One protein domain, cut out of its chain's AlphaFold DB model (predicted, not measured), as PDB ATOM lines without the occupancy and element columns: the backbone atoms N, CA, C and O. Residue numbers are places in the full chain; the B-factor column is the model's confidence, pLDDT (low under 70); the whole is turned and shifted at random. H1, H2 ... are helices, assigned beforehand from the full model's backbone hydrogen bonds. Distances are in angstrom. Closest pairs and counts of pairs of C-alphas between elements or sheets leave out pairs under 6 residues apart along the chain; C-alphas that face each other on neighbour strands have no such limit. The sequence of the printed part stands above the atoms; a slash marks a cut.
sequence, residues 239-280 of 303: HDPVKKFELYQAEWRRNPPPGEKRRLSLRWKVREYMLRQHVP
ATOM      1  N   HIS A 239      35.885 -47.767  45.194       94.25
ATOM      2  CA  HIS A 239      34.942 -47.615  44.094       94.25
ATOM      3  C   HIS A 239      33.869 -48.704  44.149       94.25
ATOM      4  O   HIS A 239      34.165 -49.880  44.370       94.25
ATOM      5  N   ASP A 240      32.622 -48.314  43.919       94.25
ATOM      6  CA  ASP A 240      31.535 -49.222  43.611       94.25
ATOM      7  C   ASP A 240      31.642 -49.670  42.147       94.25
ATOM      8  O   ASP A 240      31.450 -48.846  41.246       94.25
ATOM      9  N   PRO A 241      31.936 -50.954  41.876       92.50
ATOM     10  CA  PRO A 241      32.048 -51.436  40.506       92.50
ATOM     11  C   PRO A 241      30.738 -51.280  39.724       92.50
ATOM     12  O   PRO A 241      30.790 -51.046  38.519       92.50
ATOM     13  N   VAL A 242      29.582 -51.364  40.392       94.56
ATOM     14  CA  VAL A 242      28.271 -51.249  39.738       94.56
ATOM     15  C   VAL A 242      28.031 -49.808  39.301       94.56
ATOM     16  O   VAL A 242      27.788 -49.555  38.124       94.56
ATOM     17  N   LYS A 243      28.199 -48.841  40.209       94.12
ATOM     18  CA  LYS A 243      28.038 -47.414  39.880       94.12
ATOM     19  C   LYS A 243      29.063 -46.930  38.864       94.12
ATOM     20  O   LYS A 243      28.719 -46.154  37.979       94.12
ATOM     21  N   LYS A 244      30.302 -47.422  38.943       91.94
ATOM     22  CA  LYS A 244      31.336 -47.110  37.953       91.94
ATOM     23  C   LYS A 244      30.952 -47.623  36.561       91.94
ATOM     24  O   LYS A 244      31.143 -46.916  35.577       91.94
ATOM     25  N   PHE A 245      30.372 -48.823  36.471       94.00
ATOM     26  CA  PHE A 245      29.847 -49.349  35.211       94.00
ATOM     27  C   PHE A 245      28.671 -48.518  34.678       94.00
ATOM     28  O   PHE A 245      28.653 -48.200  33.493       94.00
ATOM     29  N   GLU A 246      27.721 -48.130  35.533       95.00
ATOM     30  CA  GLU A 246      26.595 -47.266  35.147       95.00
ATOM     31  C   GLU A 246      27.072 -45.911  34.604       95.00
ATOM     32  O   GLU A 246      26.593 -45.470  33.557       95.00
ATOM     33  N   LEU A 247      28.050 -45.288  35.269       93.31
ATOM     34  CA  LEU A 247      28.691 -44.052  34.816       93.31
ATOM     35  C   LEU A 247      29.320 -44.222  33.438       93.31
ATOM     36  O   LEU A 247      28.984 -43.474  32.520       93.31
ATOM     37  N   TYR A 248      30.153 -45.251  33.260       89.81
ATOM     38  CA  TYR A 248      30.755 -45.532  31.958       89.81
ATOM     39  C   TYR A 248      29.710 -45.811  30.885       89.81
ATOM     40  O   TYR A 248      29.849 -45.341  29.763       89.81
ATOM     41  N   GLN A 249      28.646 -46.546  31.200       91.44
ATOM     42  CA  GLN A 249      27.586 -46.824  30.239       91.44
ATOM     43  C   GLN A 249      26.844 -45.543  29.831       91.44
ATOM     44  O   GLN A 249      26.529 -45.366  28.652       91.44
ATOM     45  N   ALA A 250      26.557 -44.650  30.779       91.38
ATOM     46  CA  ALA A 250      25.916 -43.369  30.503       91.38
ATOM     47  C   ALA A 250      26.814 -42.461  29.650       91.38
ATOM     48  O   ALA A 250      26.353 -41.882  28.665       91.38
ATOM     49  N   GLU A 251      28.098 -42.383  29.986       88.12
ATOM     50  CA  GLU A 251      29.084 -41.600  29.248       88.12
ATOM     51  C   GLU A 251      29.326 -42.165  27.846       88.12
ATOM     52  O   GLU A 251      29.303 -41.414  26.878       88.12
ATOM     53  N   TRP A 252      29.411 -43.487  27.698       83.44
ATOM     54  CA  TRP A 252      29.528 -44.158  26.401       83.44
ATOM     55  C   TRP A 252      28.305 -43.936  25.506       83.44
ATOM     56  O   TRP A 252      28.426 -43.795  24.292       83.44
ATOM     57  N   ARG A 253      27.098 -43.864  26.082       81.81
ATOM     58  CA  ARG A 253      25.887 -43.497  25.326       81.81
ATOM     59  C   ARG A 253      25.918 -42.042  24.857       81.81
ATOM     60  O   ARG A 253      25.414 -41.747  23.776       81.81
ATOM     61  N   ARG A 254      26.497 -41.133  25.650       85.44
ATOM     62  CA  ARG A 254      26.677 -39.717  25.277       85.44
ATOM     63  C   ARG A 254      27.784 -39.543  24.238       85.44
ATOM     64  O   ARG A 254      27.623 -38.767  23.293       85.44
ATOM     65  N   ASN A 255      28.861 -40.309  24.379       82.50
ATOM     66  CA  ASN A 255      30.069 -40.296  23.566       82.50
ATOM     67  C   ASN A 255      30.266 -41.673  22.916       82.50
ATOM     68  O   ASN A 255      31.162 -42.417  23.318       82.50
ATOM     69  N   PRO A 256      29.432 -42.037  21.921       75.50
ATOM     70  CA  PRO A 256      29.666 -43.244  21.145       75.50
ATOM     71  C   PRO A 256      31.073 -43.185  20.546       75.50
ATOM     72  O   PRO A 256      31.571 -42.083  20.273       75.50
ATOM     73  N   PRO A 257      31.708 -44.349  20.339       69.81
ATOM     74  CA  PRO A 257      33.114 -44.439  19.992       69.81
ATOM     75  C   PRO A 257      33.455 -43.495  18.831       69.81
ATOM     76  O   PRO A 257      32.680 -43.396  17.869       69.81
ATOM     77  N   PRO A 258      34.586 -42.771  18.924       53.72
ATOM     78  CA  PRO A 258      34.971 -41.770  17.943       53.72
ATOM     79  C   PRO A 258      34.960 -42.403  16.552       53.72
ATOM     80  O   PRO A 258      35.636 -43.392  16.275       53.72
ATOM     81  N   GLY A 259      34.088 -41.872  15.696       56.31
ATOM     82  CA  GLY A 259      33.806 -42.425  14.379       56.31
ATOM     83  C   GLY A 259      32.397 -42.982  14.196       56.31
ATOM     84  O   GLY A 259      31.949 -42.968  13.065       56.31
ATOM     85  N   GLU A 260      31.630 -43.392  15.210       57.59
ATOM     86  CA  GLU A 260      30.243 -43.862  14.991       57.59
ATOM     87  C   GLU A 260      29.259 -42.713  14.743       57.59
ATOM     88  O   GLU A 260      28.448 -42.795  13.820       57.59
ATOM     89  N   LYS A 261      29.400 -41.592  15.466       59.44
ATOM     90  CA  LYS A 261      28.633 -40.353  15.214       59.44
ATOM     91  C   LYS A 261      28.823 -39.836  13.780       59.44
ATOM     92  O   LYS A 261      27.849 -39.488  13.116       59.44
ATOM     93  N   ARG A 262      30.068 -39.838  13.282       56.31
ATOM     94  CA  ARG A 262      30.430 -39.354  11.934       56.31
ATOM     95  C   ARG A 262      30.271 -40.417  10.836       56.31
ATOM     96  O   ARG A 262      29.883 -40.089   9.723       56.31
ATOM     97  N   ARG A 263      30.517 -41.705  11.113       57.56
ATOM     98  CA  ARG A 263      30.368 -42.788  10.119       57.56
ATOM     99  C   ARG A 263      28.928 -43.190   9.909       57.56
ATOM    100  O   ARG A 263      28.618 -43.582   8.792       57.56
ATOM    101  N   LEU A 264      28.052 -43.118  10.914       56.34
ATOM    102  CA  LEU A 264      26.629 -43.320  10.656       56.34
ATOM    103  C   LEU A 264      26.128 -42.187   9.759       56.34
ATOM    104  O   LEU A 264      25.653 -42.479   8.669       56.34
ATOM    105  N   SER A 265      26.347 -40.915  10.095       65.56
ATOM    106  CA  SER A 265      25.892 -39.818   9.229       65.56
ATOM    107  C   SER A 265      26.515 -39.865   7.826       65.56
ATOM    108  O   SER A 265      25.783 -39.718   6.851       65.56
ATOM    109  N   LEU A 266      27.812 -40.167   7.685       68.62
ATOM    110  CA  LEU A 266      28.461 -40.291   6.377       68.62
ATOM    111  C   LEU A 266      27.996 -41.529   5.604       68.62
ATOM    112  O   LEU A 266      27.657 -41.417   4.435       68.62
ATOM    113  N   ARG A 267      27.923 -42.714   6.225       72.06
ATOM    114  CA  ARG A 267      27.445 -43.940   5.560       72.06
ATOM    115  C   ARG A 267      25.987 -43.804   5.139       72.06
ATOM    116  O   ARG A 267      25.637 -44.251   4.051       72.06
ATOM    117  N   TRP A 268      25.150 -43.195   5.975       72.50
ATOM    118  CA  TRP A 268      23.755 -42.913   5.650       72.50
ATOM    119  C   TRP A 268      23.643 -41.854   4.544       72.50
ATOM    120  O   TRP A 268      22.920 -42.100   3.586       72.50
ATOM    121  N   LYS A 269      24.422 -40.762   4.582       75.69
ATOM    122  CA  LYS A 269      24.470 -39.754   3.502       75.69
ATOM    123  C   LYS A 269      24.996 -40.325   2.183       75.69
ATOM    124  O   LYS A 269      24.399 -40.078   1.145       75.69
ATOM    125  N   VAL A 270      26.061 -41.128   2.202       79.50
ATOM    126  CA  VAL A 270      26.599 -41.817   1.015       79.50
ATOM    127  C   VAL A 270      25.571 -42.802   0.469       79.50
ATOM    128  O   VAL A 270      25.346 -42.836  -0.735       79.50
ATOM    129  N   ARG A 271      24.890 -43.563   1.333       78.88
ATOM    130  CA  ARG A 271      23.811 -44.467   0.919       78.88
ATOM    131  C   ARG A 271      22.635 -43.706   0.308       78.88
ATOM    132  O   ARG A 271      22.168 -44.103  -0.752       78.88
ATOM    133  N   GLU A 272      22.173 -42.626   0.934       78.62
ATOM    134  CA  GLU A 272      21.132 -41.755   0.376       78.62
ATOM    135  C   GLU A 272      21.556 -41.150  -0.958       78.62
ATOM    136  O   GLU A 272      20.761 -41.110  -1.891       78.62
ATOM    137  N   TYR A 273      22.804 -40.702  -1.066       78.94
ATOM    138  CA  TYR A 273      23.352 -40.148  -2.291       78.94
ATOM    139  C   TYR A 273      23.406 -41.206  -3.395       78.94
ATOM    140  O   TYR A 273      22.869 -40.976  -4.471       78.94
ATOM    141  N   MET A 274      23.952 -42.395  -3.130       73.81
ATOM    142  CA  MET A 274      23.982 -43.499  -4.097       73.81
ATOM    143  C   MET A 274      22.577 -43.948  -4.511       73.81
ATOM    144  O   MET A 274      22.350 -44.229  -5.686       73.81
ATOM    145  N   LEU A 275      21.619 -43.964  -3.577       74.38
ATOM    146  CA  LEU A 275      20.215 -44.229  -3.889       74.38
ATOM    147  C   LEU A 275      19.624 -43.111  -4.760       74.38
ATOM    148  O   LEU A 275      18.961 -43.410  -5.743       74.38
ATOM    149  N   ARG A 276      19.908 -41.834  -4.469       72.12
ATOM    150  CA  ARG A 276      19.425 -40.674  -5.243       72.12
ATOM    151  C   ARG A 276      20.062 -40.546  -6.630       72.12
ATOM    152  O   ARG A 276      19.393 -40.066  -7.540       72.12
ATOM    153  N   GLN A 277      21.316 -40.961  -6.810       67.12
ATOM    154  CA  GLN A 277      22.032 -40.855  -8.091       67.12
ATOM    155  C   GLN A 277      21.535 -41.854  -9.146       67.12
ATOM    156  O   GLN A 277      21.727 -41.619 -10.338       67.12
ATOM    157  N   HIS A 278      20.873 -42.939  -8.737       56.84
ATOM    158  CA  HIS A 278      20.503 -44.030  -9.644       56.84
ATOM    159  C   HIS A 278      19.038 -44.461  -9.574       56.84
ATOM    160  O   HIS A 278      18.722 -45.546 -10.054       56.84
ATOM    161  N   VAL A 279      18.120 -43.639  -9.056       57.66
ATOM    162  CA  VAL A 279      16.709 -43.821  -9.428       57.66
ATOM    163  C   VAL A 279      16.526 -43.122 -10.777       57.66
ATOM    164  O   VAL A 279      16.381 -41.895 -10.789       57.66
ATOM    165  N   PRO A 280      16.573 -43.830 -11.931       62.66
ATOM    166  CA  PRO A 280      16.094 -43.237 -13.170       62.66
ATOM    167  C   PRO A 280      14.700 -42.712 -12.866       62.66
ATOM    168  O   PRO A 280      13.908 -43.425 -12.250       62.66
TER     169      PRO A 280
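What this domain is: This is residues 239 to 280 of the 303 residues of the protein "HYLS1_C domain-containing protein" of Toxocara canis (UniProt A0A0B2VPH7). Two helices, H1 and then H2, follow each other end to end in a long thin rod, with a short unnamed stretch, residues 255 to 259, between them and no folding back. The printed part has 42 residues with two named helices and no named strand, and its class is all helix. It is extended, with a radius of gyration of the C-alphas of 17.6 A and spans of 60 by 14 by 10 A.

How they stand to each other: H1, residues 241 to 254, and H2, residues 260 to 277, are apart, with no C-alpha of the one within 8 A of the other. A tight link of 5 residues joins them. Residues 239 to 280 stand free. Each O i to N i+4 pair in H1 is within hydrogen-bond range; in H2 13 of 14 are.

Where its parts are: H1 begins at C-alpha 241 (32.048, -51.436, 40.506) and is 20.0 A long from first to last C-alpha. H2 is 24.7 A long and ends at C-alpha 277 (22.032, -40.855, -8.091).

The domain as a whole: The C-alphas of His 239 and Pro 280, the two farthest apart, are 60.4 A apart. The printed part has no cut. Mean pLDDT of the printed part is 76.6; residues 257 to 266 and 277 to 280 are under 70.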